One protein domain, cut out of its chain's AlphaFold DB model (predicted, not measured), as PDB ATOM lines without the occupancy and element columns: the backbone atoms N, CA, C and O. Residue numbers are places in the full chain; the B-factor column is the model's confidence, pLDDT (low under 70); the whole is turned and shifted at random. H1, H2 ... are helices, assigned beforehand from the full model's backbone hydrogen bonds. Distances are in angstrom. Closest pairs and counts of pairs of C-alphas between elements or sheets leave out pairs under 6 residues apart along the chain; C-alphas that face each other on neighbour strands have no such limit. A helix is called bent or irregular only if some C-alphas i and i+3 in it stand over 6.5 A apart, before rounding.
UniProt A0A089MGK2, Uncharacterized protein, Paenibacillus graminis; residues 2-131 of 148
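This is residues 2 to 131 of the 148 residues of an uncharacterized protein of Paenibacillus graminis (UniProt A0A089MGK2). Picture a long helical hairpin, H2 and H3, with the short H1 folded back along the first part of H2 and a small head, H4 and H5, at the far end of H3, where H5 crosses H3. The all-helix printed part has 130 residues with five named helices, H1 to H5 in chain order, and no named strand. It is only just extended, close to loose, with a radius of gyration of the C-alphas of 21.3 A; its rod outline spans 70 by 23 by 22 A.

Start at H1, residues 2 to 15, which forms a hairpin with H2, residues 19 to 50: C-alphas of Phe 12 and Asn 25 are closest, 5.4 A, at a shallow tilt of 7 degrees, opposite ways. H2 touches H1 with residues 21 to 32 alone. H2 makes another hairpin with H3, residues 55 to 99, closest at C-alphas of Pro 23 and Ala 80, 4.5 A, at a shallow tilt of 17 degrees. H1 and H3 are apart. H4, residues 106 to 113, touches H3 residues 90 to 97 alone, closest at C-alphas of Tyr 94 and Leu 109, 7.3 A, at a steep tilt of 57 degrees. H5, residues 117 to 129, touches H4, closest at C-alphas of Ser 110 and Glu 117, 5.2 A, about perpendicular at 85 degrees. Every O i to N i+4 pair is within hydrogen-bond range in H1, H4 and H5; H2 has 26 of 28, H3 40 of 41.

Find C-alpha 2 at (30.446, 28.809, 93.318), where H1 begins. H2 runs 48.1 A and is only just irregular, with C-alphas 20 and 23 6.9 A apart. H3 runs 63.5 A from C-alpha 55 at (26.864, 52.219, 109.624). H5 ends at C-alpha 129, (13.242, 0.665, 98.194).

The farthest C-alphas, of Pro 52 and Gly 102, are 70.6 A apart. Residues 49 to 57, of which 55 to 57 belong to H3, stand free. The printed part has no cut, no link is long, and no printed residue is under 70 in pLDDT.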
ATOM      1  N   PRO A   2      30.591  29.008  94.771       72.56
ATOM      2  CA  PRO A   2      30.446  28.809  93.318       72.56
ATOM      3  C   PRO A   2      30.368  27.331  92.898       72.56
ATOM      4  O   PRO A   2      29.487  26.955  92.132       72.56
ATOM      5  N   LEU A   3      31.204  26.461  93.477       78.75
ATOM      6  CA  LEU A   3      31.165  25.020  93.191       78.75
ATOM      7  C   LEU A   3      29.864  24.356  93.667       78.75
ATOM      8  O   LEU A   3      29.292  23.545  92.947       78.75
ATOM      9  N   GLY A   4      29.362  24.727  94.850       78.62
ATOM     10  CA  GLY A   4      28.116  24.177  95.397       78.62
ATOM     11  C   GLY A   4      26.903  24.496  94.523       78.62
ATOM     12  O   GLY A   4      26.083  23.616  94.268       78.62
ATOM     13  N   LEU A   5      26.833  25.722  93.994       81.38
ATOM     14  CA  LEU A   5      25.790  26.122  93.050       81.38
ATOM     15  C   LEU A   5      25.895  25.361  91.727       81.38
ATOM     16  O   LEU A   5      24.892  24.825  91.263       81.38
ATOM     17  N   ILE A   6      27.094  25.255  91.153       84.44
ATOM     18  CA  ILE A   6      27.313  24.520  89.899       84.44
ATOM     19  C   ILE A   6      26.897  23.053  90.058       84.44
ATOM     20  O   ILE A   6      26.126  22.541  89.248       84.44
ATOM     21  N   LEU A   7      27.332  22.385  91.129       84.50
ATOM     22  CA  LEU A   7      26.972  20.991  91.397       84.50
ATOM     23  C   LEU A   7      25.462  20.817  91.615       84.50
ATOM     24  O   LEU A   7      24.874  19.850  91.118       84.50
ATOM     25  N   ALA A   8      24.816  21.757  92.311       82.44
ATOM     26  CA  ALA A   8      23.370  21.736  92.503       82.44
ATOM     27  C   ALA A   8      22.609  21.921  91.184       82.44
ATOM     28  O   ALA A   8      21.645  21.196  90.939       82.44
ATOM     29  N   LEU A   9      23.069  22.819  90.309       84.69
ATOM     30  CA  LEU A   9      22.481  23.045  88.987       84.69
ATOM     31  C   LEU A   9      22.666  21.838  88.065       84.69
ATOM     32  O   LEU A   9      21.696  21.393  87.452       84.69
ATOM     33  N   VAL A  10      23.865  21.250  88.015       83.69
ATOM     34  CA  VAL A  10      24.135  20.024  87.242       83.69
ATOM     35  C   VAL A  10      23.207  18.895  87.693       83.69
ATOM     36  O   VAL A  10      22.555  18.245  86.871       83.69
ATOM     37  N   ARG A  11      23.078  18.692  89.010       82.62
ATOM     38  CA  ARG A  11      22.180  17.675  89.570       82.62
ATOM     39  C   ARG A  11      20.709  17.973  89.275       82.62
ATOM     40  O   ARG A  11      19.953  17.043  88.970       82.62
ATOM     41  N   PHE A  12      20.307  19.240  89.378       82.44
ATOM     42  CA  PHE A  12      18.952  19.682  89.072       82.44
ATOM     43  C   PHE A  12      18.621  19.375  87.609       82.44
ATOM     44  O   PHE A  12      17.693  18.609  87.361       82.44
ATOM     45  N   MET A  13      19.431  19.843  86.655       79.75
ATOM     46  CA  MET A  13      19.223  19.596  85.223       79.75
ATOM     47  C   MET A  13      19.148  18.097  84.902       79.75
ATOM     48  O   MET A  13      18.202  17.655  84.248       79.75
ATOM     49  N   GLY A  14      20.072  17.299  85.449       77.75
ATOM     50  CA  GLY A  14      20.164  15.863  85.171       77.75
ATOM     51  C   GLY A  14      19.078  14.993  85.814       77.75
ATOM     52  O   GLY A  14      18.996  13.799  85.524       77.75
ATOM     53  N   SER A  15      18.249  15.533  86.713       78.44
ATOM     54  CA  SER A  15      17.221  14.723  87.380       78.44
ATOM     55  C   SER A  15      15.910  15.437  87.698       78.44
ATOM     56  O   SER A  15      15.083  14.876  88.418       78.44
ATOM     57  N   HIS A  16      15.675  16.624  87.127       77.44
ATOM     58  CA  HIS A  16      14.433  17.377  87.325       77.44
ATOM     59  C   HIS A  16      13.188  16.615  86.846       77.44
ATOM     60  O   HIS A  16      12.104  16.823  87.381       77.44
ATOM     61  N   PHE A  17      13.328  15.717  85.869       76.12
ATOM     62  CA  PHE A  17      12.220  14.926  85.334       76.12
ATOM     63  C   PHE A  17      11.741  13.838  86.307       76.12
ATOM     64  O   PHE A  17      10.602  13.389  86.215       76.12
ATOM     65  N   LYS A  18      12.565  13.439  87.288       84.44
ATOM     66  CA  LYS A  18      12.221  12.371  88.237       84.44
ATOM     67  C   LYS A  18      11.358  12.909  89.376       84.44
ATOM     68  O   LYS A  18      11.855  13.673  90.204       84.44
ATOM     69  N   ASN A  19      10.099  12.475  89.458       80.88
ATOM     70  CA  ASN A  19       9.121  12.970  90.438       80.88
ATOM     71  C   ASN A  19       9.631  12.928  91.886       80.88
ATOM     72  O   ASN A  19       9.631  13.960  92.555       80.88
ATOM     73  N   TYR A  20      10.172  11.792  92.331       84.75
ATOM     74  CA  TYR A  20      10.722  11.643  93.685       84.75
ATOM     75  C   TYR A  20      11.972  12.508  93.961       84.75
ATOM     76  O   TYR A  20      12.268  12.822  95.113       84.75
ATOM     77  N   ARG A  21      12.721  12.931  92.923       86.62
ATOM     78  CA  ARG A  21      13.933  13.768  93.078       86.62
ATOM     79  C   ARG A  21      13.661  15.264  92.996       86.62
ATOM     80  O   ARG A  21      14.472  16.027  93.519       86.62
ATOM     81  N   LYS A  22      12.545  15.697  92.395       87.00
ATOM     82  CA  LYS A  22      12.165  17.122  92.297       87.00
ATOM     83  C   LYS A  22      12.252  17.848  93.650       87.00
ATOM     84  O   LYS A  22      12.941  18.866  93.703       87.00
ATOM     85  N   PRO A  23      11.667  17.342  94.757       87.19
ATOM     86  CA  PRO A  23      11.711  18.048  96.036       87.19
ATOM     87  C   PRO A  23      13.133  18.153  96.589       87.19
ATOM     88  O   PRO A  23      13.530  19.201  97.086       87.19
ATOM     89  N   VAL A  24      13.916  17.078  96.461       88.25
ATOM     90  CA  VAL A  24      15.303  17.014  96.946       88.25
ATOM     91  C   VAL A  24      16.197  17.972  96.163       88.25
ATOM     92  O   VAL A  24      16.990  18.694  96.758       88.25
ATOM     93  N   ASN A  25      16.055  18.027  94.840       89.56
ATOM     94  CA  ASN A  25      16.862  18.908  94.001       89.56
ATOM     95  C   ASN A  25      16.533  20.388  94.239       89.56
ATOM     96  O   ASN A  25      17.443  21.208  94.310       89.56
ATOM     97  N   ILE A  26      15.253  20.732  94.407       88.75
ATOM     98  CA  ILE A  26      14.859  22.103  94.758       88.75
ATOM     99  C   ILE A  26      15.352  22.449  96.173       88.75
ATOM    100  O   ILE A  26      15.866  23.542  96.401       88.75
ATOM    101  N   SER A  27      15.263  21.508  97.118       89.25
ATOM    102  CA  SER A  27      15.798  21.693  98.469       89.25
ATOM    103  C   SER A  27      17.317  21.893  98.462       89.25
ATOM    104  O   SER A  27      17.827  22.700  99.233       89.25
ATOM    105  N   LEU A  28      18.053  21.234  97.565       91.06
ATOM    106  CA  LEU A  28      19.488  21.464  97.410       91.06
ATOM    107  C   LEU A  28      19.786  22.907  96.977       91.06
ATOM    108  O   LEU A  28      20.689  23.522  97.535       91.06
ATOM    109  N   LEU A  29      19.006  23.468  96.044       90.94
ATOM    110  CA  LEU A  29      19.137  24.878  95.660       90.94
ATOM    111  C   LEU A  29      18.885  25.795  96.859       90.94
ATOM    112  O   LEU A  29      19.715  26.654  97.135       90.94
ATOM    113  N   TYR A  30      17.824  25.556  97.635       92.44
ATOM    114  CA  TYR A  30      17.600  26.274  98.896       92.44
ATOM    115  C   TYR A  30      18.844  26.257  99.806       92.44
ATOM    116  O   TYR A  30      19.293  27.315 100.247       92.44
ATOM    117  N   HIS A  31      19.449  25.085 100.030       91.88
ATOM    118  CA  HIS A  31      20.634  24.965 100.885       91.88
ATOM    119  C   HIS A  31      21.856  25.695 100.323       91.88
ATOM    120  O   HIS A  31      22.629  26.249 101.098       91.88
ATOM    121  N   VAL A  32      22.036  25.736  98.999       92.56
ATOM    122  CA  VAL A  32      23.119  26.517  98.381       92.56
ATOM    123  C   VAL A  32      22.951  28.004  98.684       92.56
ATOM    124  O   VAL A  32      23.907  28.645  99.113       92.56
ATOM    125  N   PHE A  33      21.749  28.552  98.507       92.44
ATOM    126  CA  PHE A  33      21.498  29.969  98.780       92.44
ATOM    127  C   PHE A  33      21.625  30.299 100.275       92.44
ATOM    128  O   PHE A  33      22.265  31.290 100.625       92.44
ATOM    129  N   MET A  34      21.118  29.437 101.163       93.62
ATOM    130  CA  MET A  34      21.271  29.600 102.615       93.62
ATOM    131  C   MET A  34      22.726  29.489 103.077       93.62
ATOM    132  O   MET A  34      23.201  30.335 103.831       93.62
ATOM    133  N   GLY A  35      23.457  28.475 102.608       91.50
ATOM    134  CA  GLY A  35      24.881  28.320 102.909       91.50
ATOM    135  C   GLY A  35      25.695  29.503 102.392       91.50
ATOM    136  O   GLY A  35      26.629  29.955 103.050       91.50
ATOM    137  N   GLY A  36      25.287  30.065 101.257       91.50
ATOM    138  CA  GLY A  36      25.832  31.305 100.732       91.50
ATOM    139  C   GLY A  36      25.603  32.510 101.588       91.50
ATOM    140  O   GLY A  36      26.535  33.274 101.808       91.50
ATOM    141  N   PHE A  37      24.382  32.661 102.079       93.44
ATOM    142  CA  PHE A  37      24.051  33.739 102.988       93.44
ATOM    143  C   PHE A  37      24.937  33.677 104.231       93.44
ATOM    144  O   PHE A  37      25.595  34.662 104.554       93.44
ATOM    145  N   VAL A  38      25.059  32.503 104.855       92.81
ATOM    146  CA  VAL A  38      25.936  32.309 106.020       92.81
ATOM    147  C   VAL A  38      27.397  32.615 105.676       92.81
ATOM    148  O   VAL A  38      28.048  33.360 106.404       92.81
ATOM    149  N   GLN A  39      27.908  32.104 104.549       91.88
ATOM    150  CA  GLN A  39      29.285  32.368 104.113       91.88
ATOM    151  C   GLN A  39      29.538  33.873 103.904       91.88
ATOM    152  O   GLN A  39      30.569  34.386 104.338       91.88
ATOM    153  N   MET A  40      28.601  34.584 103.271       90.88
ATOM    154  CA  MET A  40      28.710  36.025 103.036       90.88
ATOM    155  C   MET A  40      28.593  36.832 104.331       90.88
ATOM    156  O   MET A  40      29.324  37.800 104.493       90.88
ATOM    157  N   MET A  41      27.740  36.426 105.274       90.44
ATOM    158  CA  MET A  41      27.648  37.072 106.590       90.44
ATOM    159  C   MET A  41      28.959  36.954 107.374       90.44
ATOM    160  O   MET A  41      29.418  37.938 107.950       90.44
ATOM    161  N   VAL A  42      29.598  35.779 107.354       90.69
ATOM    162  CA  VAL A  42      30.919  35.584 107.976       90.69
ATOM    163  C   VAL A  42      31.970  36.482 107.326       90.69
ATOM    164  O   VAL A  42      32.756  37.112 108.030       90.69
ATOM    165  N   PHE A  43      31.956  36.589 105.996       89.94
ATOM    166  CA  PHE A  43      32.860  37.478 105.271       89.94
ATOM    167  C   PHE A  43      32.642  38.952 105.640       89.94
ATOM    168  O   PHE A  43      33.608  39.641 105.945       89.94
ATOM    169  N   VAL A  44      31.388  39.412 105.691       88.12
ATOM    170  CA  VAL A  44      31.043  40.791 106.077       88.12
ATOM    171  C   VAL A  44      31.494  41.101 107.511       88.12
ATOM    172  O   VAL A  44      32.068  42.160 107.760       88.12
ATOM    173  N   MET A  45      31.295  40.173 108.455       86.69
ATOM    174  CA  MET A  45      31.798  40.333 109.826       86.69
ATOM    175  C   MET A  45      33.325  40.449 109.856       86.69
ATOM    176  O   MET A  45      33.853  41.336 110.520       86.69
ATOM    177  N   TYR A  46      34.032  39.609 109.098       89.06
ATOM    178  CA  TYR A  46      35.488  39.673 108.994       89.06
ATOM    179  C   TYR A  46      35.972  41.005 108.400       89.06
ATOM    180  O   TYR A  46      36.876  41.628 108.953       89.06
ATOM    181  N   THR A  47      35.347  41.503 107.329       87.00
ATOM    182  CA  THR A  47      35.760  42.772 106.704       87.00
ATOM    183  C   THR A  47      35.612  43.965 107.643       87.00
ATOM    184  O   THR A  47      36.517  44.788 107.708       87.00
ATOM    185  N   VAL A  48      34.536  44.015 108.436       85.81
ATOM    186  CA  VAL A  48      34.307  45.104 109.403       85.81
ATOM    187  C   VAL A  48      35.357  45.112 110.520       85.81
ATOM    188  O   VAL A  48      35.657  46.168 111.069       85.81
ATOM    189  N   THR A  49      35.945  43.955 110.855       86.62
ATOM    190  CA  THR A  49      37.040  43.894 111.841       86.62
ATOM    191  C   THR A  49      38.373  44.416 111.309       86.62
ATOM    192  O   THR A  49      39.203  44.850 112.103       86.62
ATOM    193  N   LEU A  50      38.588  44.371 109.991       89.12
ATOM    194  CA  LEU A  50      39.822  44.838 109.355       89.12
ATOM    195  C   LEU A  50      39.758  46.325 109.012       89.12
ATOM    196  O   LEU A  50      40.716  47.054 109.250       89.12
ATOM    197  N   GLU A  51      38.628  46.763 108.466       86.44
ATOM    198  CA  GLU A  51      38.397  48.146 108.067       86.44
ATOM    199  C   GLU A  51      37.023  48.586 108.585       86.44
ATOM    200  O   GLU A  51      36.004  48.020 108.179       86.44
ATOM    201  N   PRO A  52      36.962  49.580 109.489       84.44
ATOM    202  CA  PRO A  52      35.697  50.097 109.986       84.44
ATOM    203  C   PRO A  52      34.879  50.690 108.838       84.44
ATOM    204  O   PRO A  52      35.286  51.659 108.199       84.44
ATOM    205  N   ILE A  53      33.710  50.108 108.596       88.31
ATOM    206  CA  ILE A  53      32.749  50.582 107.601       88.31
ATOM    207  C   ILE A  53      31.743  51.491 108.312       88.31
ATOM    208  O   ILE A  53      31.342  51.209 109.444       88.31
ATOM    209  N   ASP A  54      31.311  52.573 107.662       92.00
ATOM    210  CA  ASP A  54      30.229  53.392 108.200       92.00
ATOM    211  C   ASP A  54      28.922  52.583 108.317       92.00
ATOM    212  O   ASP A  54      28.643  51.654 107.551       92.00
ATOM    213  N   THR A  55      28.092  52.950 109.292       89.00
ATOM    214  CA  THR A  55      26.864  52.219 109.624       89.00
ATOM    215  C   THR A  55      25.891  52.120 108.449       89.00
ATOM    216  O   THR A  55      25.205  51.106 108.309       89.00
ATOM    217  N   VAL A  56      25.811  53.145 107.595       93.88
ATOM    218  CA  VAL A  56      24.861  53.175 106.473       93.88
ATOM    219  C   VAL A  56      25.288  52.171 105.410       93.88
ATOM    220  O   VAL A  56      24.476  51.342 104.990       93.88
ATOM    221  N   THR A  57      26.565  52.186 105.032       90.38
ATOM    222  CA  THR A  57      27.139  51.222 104.087       90.38
ATOM    223  C   THR A  57      27.023  49.794 104.609       90.38
ATOM    224  O   THR A  57      26.635  48.894 103.860       90.38
ATOM    225  N   PHE A  58      27.280  49.576 105.901       90.06
ATOM    226  CA  PHE A  58      27.133  48.261 106.518       90.06
ATOM    227  C   PHE A  58      25.691  47.737 106.433       90.06
ATOM    228  O   PHE A  58      25.462  46.620 105.959       90.06
ATOM    229  N   ILE A  59      24.703  48.551 106.822       91.56
ATOM    230  CA  ILE A  59      23.281  48.181 106.728       91.56
ATOM    231  C   ILE A  59      22.899  47.894 105.274       91.56
ATOM    232  O   ILE A  59      22.235  46.891 105.003       91.56
ATOM    233  N   PHE A  60      23.339  48.730 104.332       93.00
ATOM    234  CA  PHE A  60      23.053  48.534 102.915       93.00
ATOM    235  C   PHE A  60      23.610  47.201 102.398       93.00
ATOM    236  O   PHE A  60      22.886  46.451 101.740       93.00
ATOM    237  N   MET A  61      24.854  46.852 102.749       90.06
ATOM    238  CA  MET A  61      25.447  45.556 102.403       90.06
ATOM    239  C   MET A  61      24.655  44.384 102.989       90.06
ATOM    240  O   MET A  61      24.374  43.424 102.271       90.06
ATOM    241  N   LEU A  62      24.256  44.458 104.264       91.81
ATOM    242  CA  LEU A  62      23.464  43.403 104.903       91.81
ATOM    243  C   LEU A  62      22.117  43.199 104.209       91.81
ATOM    244  O   LEU A  62      21.749  42.061 103.908       91.81
ATOM    245  N   VAL A  63      21.402  44.290 103.922       94.06
ATOM    246  CA  VAL A  63      20.116  44.244 103.215       94.06
ATOM    247  C   VAL A  63      20.299  43.647 101.827       94.06
ATOM    248  O   VAL A  63      19.538  42.761 101.441       94.06
ATOM    249  N   LEU A  64      21.327  44.072 101.093       93.44
ATOM    250  CA  LEU A  64      21.604  43.567  99.754       93.44
ATOM    251  C   LEU A  64      21.880  42.057  99.789       93.44
ATOM    252  O   LEU A  64      21.218  41.295  99.086       93.44
ATOM    253  N   VAL A  65      22.784  41.597 100.657       92.75
ATOM    254  CA  VAL A  65      23.097  40.164 100.791       92.75
ATOM    255  C   VAL A  65      21.864  39.360 101.217       92.75
ATOM    256  O   VAL A  65      21.613  38.285 100.666       92.75
ATOM    257  N   ALA A  66      21.066  39.878 102.154       92.50
ATOM    258  CA  ALA A  66      19.832  39.235 102.591       92.50
ATOM    259  C   ALA A  66      18.825  39.108 101.440       92.50
ATOM    260  O   ALA A  66      18.322  38.016 101.191       92.50
ATOM    261  N   VAL A  67      18.570  40.182 100.693       95.12
ATOM    262  CA  VAL A  67      17.620  40.162  99.571       95.12
ATOM    263  C   VAL A  67      18.095  39.213  98.472       95.12
ATOM    264  O   VAL A  67      17.328  38.356  98.039       95.12
ATOM    265  N   PHE A  68      19.357  39.299  98.051       93.38
ATOM    266  CA  PHE A  68      19.865  38.486  96.942       93.38
ATOM    267  C   PHE A  68      19.955  36.990  97.254       93.38
ATOM    268  O   PHE A  68      19.872  36.180  96.331       93.38
ATOM    269  N   LEU A  69      20.121  36.602  98.523       93.44
ATOM    270  CA  LEU A  69      20.300  35.193  98.890       93.44
ATOM    271  C   LEU A  69      19.069  34.584  99.562       93.44
ATOM    272  O   LEU A  69      18.682  33.467  99.214       93.44
ATOM    273  N   LEU A  70      18.411  35.302 100.472       93.88
ATOM    274  CA  LEU A  70      17.261  34.768 101.204       93.88
ATOM    275  C   LEU A  70      15.972  34.813 100.384       93.88
ATOM    276  O   LEU A  70      15.157  33.894 100.502       93.88
ATOM    277  N   LEU A  71      15.782  35.821  99.521       93.81
ATOM    278  CA  LEU A  71      14.571  35.893  98.702       93.81
ATOM    279  C   LEU A  71      14.479  34.695  97.736       93.81
ATOM    280  O   LEU A  71      13.470  33.984  97.796       93.81
ATOM    281  N   PRO A  72      15.515  34.348  96.941       91.94
ATOM    282  CA  PRO A  72      15.474  33.130  96.132       91.94
ATOM    283  C   PRO A  72      15.378  31.859  96.982       91.94
ATOM    284  O   PRO A  72      14.624  30.951  96.629       91.94
ATOM    285  N   ALA A  73      16.080  31.796  98.123       93.44
ATOM    286  CA  ALA A  73      16.001  30.652  99.033       93.44
ATOM    287  C   ALA A  73      14.554  30.388  99.477       93.44
ATOM    288  O   ALA A  73      14.094  29.248  99.409       93.44
ATOM    289  N   SER A  74      13.806  31.427  99.855       92.94
ATOM    290  CA  SER A  74      12.397  31.292 100.242       92.94
ATOM    291  C   SER A  74      11.529  30.726  99.106       92.94
ATOM    292  O   SER A  74      10.735  29.809  99.330       92.94
ATOM    293  N   GLY A  75      11.752  31.178  97.865       93.00
ATOM    294  CA  GLY A  75      11.073  30.655  96.678       93.00
ATOM    295  C   GLY A  75      11.381  29.175  96.424       93.00
ATOM    296  O   GLY A  75      10.473  28.386  96.135       93.00
ATOM    297  N   PHE A  76      12.643  28.767  96.594       92.69
ATOM    298  CA  PHE A  76      13.033  27.358  96.505       92.69
ATOM    299  C   PHE A  76      12.437  26.525  97.643       92.69
ATOM    300  O   PHE A  76      11.937  25.432  97.384       92.69
ATOM    301  N   ALA A  77      12.403  27.030  98.875       91.06
ATOM    302  CA  ALA A  77      11.788  26.330 100.002       91.06
ATOM    303  C   ALA A  77      10.293  26.060  99.752       91.06
ATOM    304  O   ALA A  77       9.841  24.915  99.858       91.06
ATOM    305  N   ALA A  78       9.542  27.082  99.329       92.75
ATOM    306  CA  ALA A  78       8.127  26.946  98.987       92.75
ATOM    307  C   ALA A  78       7.908  25.958  97.824       92.75
ATOM    308  O   ALA A  78       7.036  25.084  97.880       92.75
ATOM    309  N   SER A  79       8.745  26.042  96.787       90.81
ATOM    310  CA  SER A  79       8.682  25.140  95.632       90.81
ATOM    311  C   SER A  79       9.008  23.690  96.007       90.81
ATOM    312  O   SER A  79       8.348  22.766  95.522       90.81
ATOM    313  N   ALA A  80       9.974  23.471  96.903       91.12
ATOM    314  CA  ALA A  80      10.327  22.149  97.412       91.12
ATOM    315  C   ALA A  80       9.184  21.545  98.237       91.12
ATOM    316  O   ALA A  80       8.847  20.376  98.042       91.12
ATOM    317  N   ALA A  81       8.547  22.343  99.103       90.94
ATOM    318  CA  ALA A  81       7.386  21.916  99.880       90.94
ATOM    319  C   ALA A  81       6.218  21.512  98.967       90.94
ATOM    320  O   ALA A  81       5.671  20.415  99.107       90.94
ATOM    321  N   LYS A  82       5.903  22.336  97.959       92.19
ATOM    322  CA  LYS A  82       4.870  22.030  96.957       92.19
ATOM    323  C   LYS A  82       5.186  20.751  96.179       92.19
ATOM    324  O   LYS A  82       4.300  19.924  95.971       92.19
ATOM    325  N   ALA A  83       6.437  20.566  95.757       90.31
ATOM    326  CA  ALA A  83       6.861  19.359  95.051       90.31
ATOM    327  C   ALA A  83       6.764  18.111  95.942       90.31
ATOM    328  O   ALA A  83       6.288  17.072  95.481       90.31
ATOM    329  N   ARG A  84       7.174  18.209  97.215       91.94
ATOM    330  CA  ARG A  84       7.070  17.113  98.191       91.94
ATOM    331  C   ARG A  84       5.615  16.719  98.413       91.94
ATOM    332  O   ARG A  84       5.307  15.533  98.386       91.94
ATOM    333  N   PHE A  85       4.732  17.700  98.574       92.00
ATOM    334  CA  PHE A  85       3.303  17.461  98.739       92.00
ATOM    335  C   PHE A  85       2.701  16.738  97.527       92.00
ATOM    336  O   PHE A  85       2.073  15.696  97.691       92.00
ATOM    337  N   LYS A  86       2.974  17.218  96.306       91.31
ATOM    338  CA  LYS A  86       2.517  16.557  95.070       91.31
ATOM    339  C   LYS A  86       3.009  15.114  94.960       91.31
ATOM    340  O   LYS A  86       2.236  14.232  94.606       91.31
ATOM    341  N   PHE A  87       4.282  14.865  95.270       92.38
ATOM    342  CA  PHE A  87       4.822  13.507  95.238       92.38
ATOM    343  C   PHE A  87       4.193  12.614  96.314       92.38
ATOM    344  O   PHE A  87       3.888  11.461  96.038       92.38
ATOM    345  N   SER A  88       3.932  13.144  97.513       92.25
ATOM    346  CA  SER A  88       3.236  12.404  98.570       92.25
ATOM    347  C   SER A  88       1.810  12.027  98.170       92.25
ATOM    348  O   SER A  88       1.387  10.912  98.449       92.25
ATOM    349  N   GLN A  89       1.075  12.925  97.506       94.19
ATOM    350  CA  GLN A  89      -0.257  12.613  96.980       94.19
ATOM    351  C   GLN A  89      -0.196  11.492  95.943       94.19
ATOM    352  O   GLN A  89      -0.980  10.550  96.014       94.19
ATOM    353  N   LEU A  90       0.767  11.564  95.020       93.56
ATOM    354  CA  LEU A  90       0.965  10.535  94.003       93.56
ATOM    355  C   LEU A  90       1.345   9.181  94.626       93.56
ATOM    356  O   LEU A  90       0.796   8.152  94.245       93.56
ATOM    357  N   ALA A  91       2.239   9.179  95.616       92.81
ATOM    358  CA  ALA A  91       2.619   7.975  96.346       92.81
ATOM    359  C   ALA A  91       1.422   7.343  97.070       92.81
ATOM    360  O   ALA A  91       1.222   6.135  96.970       92.81
ATOM    361  N   ASN A  92       0.596   8.154  97.734       93.25
ATOM    362  CA  ASN A  92      -0.627   7.678  98.382       93.25
ATOM    363  C   ASN A  92      -1.613   7.090  97.368       93.25
ATOM    364  O   ASN A  92      -2.179   6.032  97.630       93.25
ATOM    365  N   ALA A  93      -1.772   7.723  96.201       92.88
ATOM    366  CA  ALA A  93      -2.602   7.185  95.128       92.88
ATOM    367  C   ALA A  93      -2.091   5.809  94.667       92.88
ATOM    368  O   ALA A  93      -2.879   4.875  94.568       92.88
ATOM    369  N   TYR A  94      -0.779   5.634  94.467       92.75
ATOM    370  CA  TYR A  94      -0.226   4.315  94.132       92.75
ATOM    371  C   TYR A  94      -0.510   3.269  95.209       92.75
ATOM    372  O   TYR A  94      -0.937   2.166  94.881       92.75
ATOM    373  N   VAL A  95      -0.304   3.609  96.483       90.94
ATOM    374  CA  VAL A  95      -0.557   2.691  97.602       90.94
ATOM    375  C   VAL A  95      -2.027   2.264  97.635       90.94
ATOM    376  O   VAL A  95      -2.294   1.068  97.719       90.94
ATOM    377  N   GLN A  96      -2.966   3.202  97.497       91.69
ATOM    378  CA  GLN A  96      -4.405   2.909  97.469       91.69
ATOM    379  C   GLN A  96      -4.785   2.024  96.278       91.69
ATOM    380  O   GLN A  96      -5.444   1.001  96.443       91.69
ATOM    381  N   LEU A  97      -4.320   2.358  95.072       90.69
ATOM    382  CA  LEU A  97      -4.635   1.587  93.868       90.69
ATOM    383  C   LEU A  97      -4.087   0.154  93.917       90.69
ATOM    384  O   LEU A  97      -4.726  -0.773  93.419       90.69
ATOM    385  N   ILE A  98      -2.918  -0.040  94.527       89.88
ATOM    386  CA  ILE A  98      -2.251  -1.343  94.604       89.88
ATOM    387  C   ILE A  98      -2.801  -2.203  95.748       89.88
ATOM    388  O   ILE A  98      -2.978  -3.411  95.564       89.88
ATOM    389  N   ASN A  99      -3.025  -1.614  96.926       88.00
ATOM    390  CA  ASN A  99      -3.435  -2.356  98.119       88.00
ATOM    391  C   ASN A  99      -4.953  -2.515  98.205       88.00
ATOM    392  O   ASN A  99      -5.418  -3.632  98.416       88.00
ATOM    393  N   ASP A 100      -5.706  -1.434  97.994       85.75
ATOM    394  CA  ASP A 100      -7.166  -1.437  98.131       85.75
ATOM    395  C   ASP A 100      -7.832  -1.785  96.793       85.75
ATOM    396  O   ASP A 100      -8.764  -2.583  96.736       85.75
ATOM    397  N   GLY A 101      -7.315  -1.223  95.695       80.69
ATOM    398  CA  GLY A 101      -7.817  -1.466  94.338       80.69
ATOM    399  C   GLY A 101      -7.312  -2.760  93.691       80.69
ATOM    400  O   GLY A 101      -7.783  -3.131  92.618       80.69
ATOM    401  N   GLY A 102      -6.333  -3.437  94.300       84.31
ATOM    402  CA  GLY A 102      -5.758  -4.683  93.784       84.31
ATOM    403  C   GLY A 102      -5.092  -4.561  92.406       84.31
ATOM    404  O   GLY A 102      -4.862  -5.577  91.746       84.31
ATOM    405  N   ILE A 103      -4.775  -3.346  91.944       87.38
ATOM    406  CA  ILE A 103      -4.226  -3.119  90.606       87.38
ATOM    407  C   ILE A 103      -2.776  -3.599  90.559       87.38
ATOM    408  O   ILE A 103      -1.902  -3.085  91.257       87.38
ATOM    409  N   ARG A 104      -2.509  -4.576  89.687       87.62
ATOM    410  CA  ARG A 104      -1.165  -5.138  89.464       87.62
ATOM    411  C   ARG A 104      -0.542  -4.753  88.124       87.62
ATOM    412  O   ARG A 104       0.607  -5.099  87.896       87.62
ATOM    413  N   TYR A 105      -1.254  -4.034  87.256       89.75
ATOM    414  CA  TYR A 105      -0.784  -3.682  85.911       89.75
ATOM    415  C   TYR A 105      -0.254  -2.248  85.852       89.75
ATOM    416  O   TYR A 105      -0.952  -1.313  86.260       89.75
ATOM    417  N   LEU A 106       0.959  -2.058  85.317       89.31
ATOM    418  CA  LEU A 106       1.571  -0.726  85.201       89.31
ATOM    419  C   LEU A 106       0.756   0.220  84.314       89.31
ATOM    420  O   LEU A 106       0.617   1.393  84.659       89.31
ATOM    421  N   GLY A 107       0.201  -0.275  83.208       87.62
ATOM    422  CA  GLY A 107      -0.574   0.549  82.286       87.62
ATOM    423  C   GLY A 107      -1.863   1.082  82.916       87.62
ATOM    424  O   GLY A 107      -2.209   2.242  82.710       87.62
ATOM    425  N   ASN A 108      -2.517   0.289  83.770       88.75
ATOM    426  CA  ASN A 108      -3.713   0.721  84.499       88.75
ATOM    427  C   ASN A 108      -3.366   1.799  85.540       88.75
ATOM    428  O   ASN A 108      -4.095   2.778  85.687       88.75
ATOM    429  N   LEU A 109      -2.229   1.664  86.236       90.00
ATOM    430  CA  LEU A 109      -1.743   2.711  87.141       90.00
ATOM    431  C   LEU A 109      -1.347   3.985  86.388       90.00
ATOM    432  O   LEU A 109      -1.607   5.085  86.871       90.00
ATOM    433  N   SER A 110      -0.723   3.851  85.219       90.94
ATOM    434  CA  SER A 110      -0.361   4.975  84.352       90.94
ATOM    435  C   SER A 110      -1.591   5.774  83.931       90.94
ATOM    436  O   SER A 110      -1.603   6.995  84.086       90.94
ATOM    437  N   GLU A 111      -2.648   5.090  83.499       89.62
ATOM    438  CA  GLU A 111      -3.909   5.713  83.102       89.62
ATOM    439  C   GLU A 111      -4.598   6.418  84.276       89.62
ATOM    440  O   GLU A 111      -4.932   7.598  84.178       89.62
ATOM    441  N   GLN A 112      -4.735   5.742  85.419       89.00
ATOM    442  CA  GLN A 112      -5.439   6.305  86.575       89.00
ATOM    443  C   GLN A 112      -4.677   7.441  87.267       89.00
ATOM    444  O   GLN A 112      -5.293   8.335  87.843       89.00
ATOM    445  N   THR A 113      -3.343   7.433  87.216       89.12
ATOM    446  CA  THR A 113      -2.517   8.495  87.823       89.12
ATOM    447  C   THR A 113      -2.092   9.586  86.839       89.12
ATOM    448  O   THR A 113      -1.482  10.580  87.249       89.12
ATOM    449  N   GLY A 114      -2.383   9.420  85.544       90.00
ATOM    450  CA  GLY A 114      -1.957  10.330  84.477       90.00
ATOM    451  C   GLY A 114      -0.433  10.450  84.324       90.00
ATOM    452  O   GLY A 114       0.053  11.422  83.747       90.00
ATOM    453  N   GLN A 115       0.335   9.510  84.883       91.81
ATOM    454  CA  GLN A 115       1.795   9.454  84.770       91.81
ATOM    455  C   GLN A 115       2.200   8.519  83.633       91.81
ATOM    456  O   GLN A 115       1.489   7.562  83.344       91.81
ATOM    457  N   SER A 116       3.364   8.736  83.015       90.75
ATOM    458  CA  SER A 116       3.888   7.776  82.034       90.75
ATOM    459  C   SER A 116       4.219   6.440  82.709       90.75
ATOM    460  O   SER A 116       4.686   6.427  83.847       90.75
ATOM    461  N   GLU A 117       4.052   5.313  82.012       88.94
ATOM    462  CA  GLU A 117       4.412   3.988  82.554       88.94
ATOM    463  C   GLU A 117       5.870   3.938  83.043       88.94
ATOM    464  O   GLU A 117       6.171   3.340  84.077       88.94
ATOM    465  N   SER A 118       6.774   4.641  82.350       89.12
ATOM    466  CA  SER A 118       8.181   4.752  82.744       89.12
ATOM    467  C   SER A 118       8.375   5.481  84.081       89.12
ATOM    468  O   SER A 118       9.211   5.079  84.897       89.12
ATOM    469  N   ASP A 119       7.587   6.531  84.330       90.06
ATOM    470  CA  ASP A 119       7.624   7.283  85.581       90.06
ATOM    471  C   ASP A 119       6.965   6.490  86.707       90.06
ATOM    472  O   ASP A 119       7.554   6.409  87.783       90.06
ATOM    473  N   VAL A 120       5.830   5.831  86.437       91.19
ATOM    474  CA  VAL A 120       5.166   4.913  87.377       91.19
ATOM    475  C   VAL A 120       6.148   3.837  87.824       91.19
ATOM    476  O   VAL A 120       6.392   3.701  89.019       91.19
ATOM    477  N   ARG A 121       6.783   3.115  86.888       91.38
ATOM    478  CA  ARG A 121       7.756   2.059  87.217       91.38
ATOM    479  C   ARG A 121       8.848   2.587  88.141       91.38
ATOM    480  O   ARG A 121       9.174   1.974  89.155       91.38
ATOM    481  N   ARG A 122       9.419   3.738  87.793       90.75
ATOM    482  CA  ARG A 122      10.509   4.352  88.552       90.75
ATOM    483  C   ARG A 122      10.064   4.800  89.946       90.75
ATOM    484  O   ARG A 122      10.831   4.647  90.895       90.75
ATOM    485  N   ASP A 123       8.867   5.362  90.062       91.94
ATOM    486  CA  ASP A 123       8.316   5.840  91.327       91.94
ATOM    487  C   ASP A 123       7.922   4.649  92.228       91.94
ATOM    488  O   ASP A 123       8.229   4.672  93.418       91.94
ATOM    489  N   LEU A 124       7.382   3.556  91.676       91.81
ATOM    490  CA  LEU A 124       7.112   2.314  92.417       91.81
ATOM    491  C   LEU A 124       8.393   1.658  92.946       91.81
ATOM    492  O   LEU A 124       8.446   1.306  94.123       91.81
ATOM    493  N   LEU A 125       9.450   1.561  92.130       91.62
ATOM    494  CA  LEU A 125      10.762   1.071  92.582       91.62
ATOM    495  C   LEU A 125      11.329   1.938  93.718       91.62
ATOM    496  O   LEU A 125      11.918   1.436  94.680       91.62
ATOM    497  N   TYR A 126      11.137   3.257  93.634       91.06
ATOM    498  CA  TYR A 126      11.507   4.163  94.716       91.06
ATOM    499  C   TYR A 126      10.704   3.868  95.994       91.06
ATOM    500  O   TYR A 126      11.294   3.748  97.064       91.06
ATOM    501  N   LEU A 127       9.385   3.687  95.894       91.06
ATOM    502  CA  LEU A 127       8.533   3.385  97.047       91.06
ATOM    503  C   LEU A 127       8.850   2.021  97.679       91.06
ATOM    504  O   LEU A 127       8.880   1.922  98.904       91.06
ATOM    505  N   GLN A 128       9.158   1.001  96.875       90.50
ATOM    506  CA  GLN A 128       9.610  -0.308  97.361       90.50
ATOM    507  C   GLN A 128      10.934  -0.198  98.123       90.50
ATOM    508  O   GLN A 128      11.045  -0.676  99.249       90.50
ATOM    509  N   SER A 129      11.929   0.488  97.546       90.31
ATOM    510  CA  SER A 129      13.242   0.665  98.194       90.31
ATOM    511  C   SER A 129      13.196   1.481  99.491       90.31
ATOM    512  O   SER A 129      14.113   1.374 100.299       90.31
ATOM    513  N   HIS A 130      12.137   2.268  99.712       89.00
ATOM    514  CA  HIS A 130      11.935   3.072 100.924       89.00
ATOM    515  C   HIS A 130      10.858   2.490 101.859       89.00
ATOM    516  O   HIS A 130      10.436   3.166 102.795       89.00
ATOM    517  N   GLY A 131      10.403   1.254 101.616       86.50
ATOM    518  CA  GLY A 131       9.469   0.533 102.489       86.50
ATOM    519  C   GLY A 131       8.016   1.020 102.451       86.50
ATOM    520  O   GLY A 131       7.204   0.559 103.246       86.50
TER     521      GLY A 131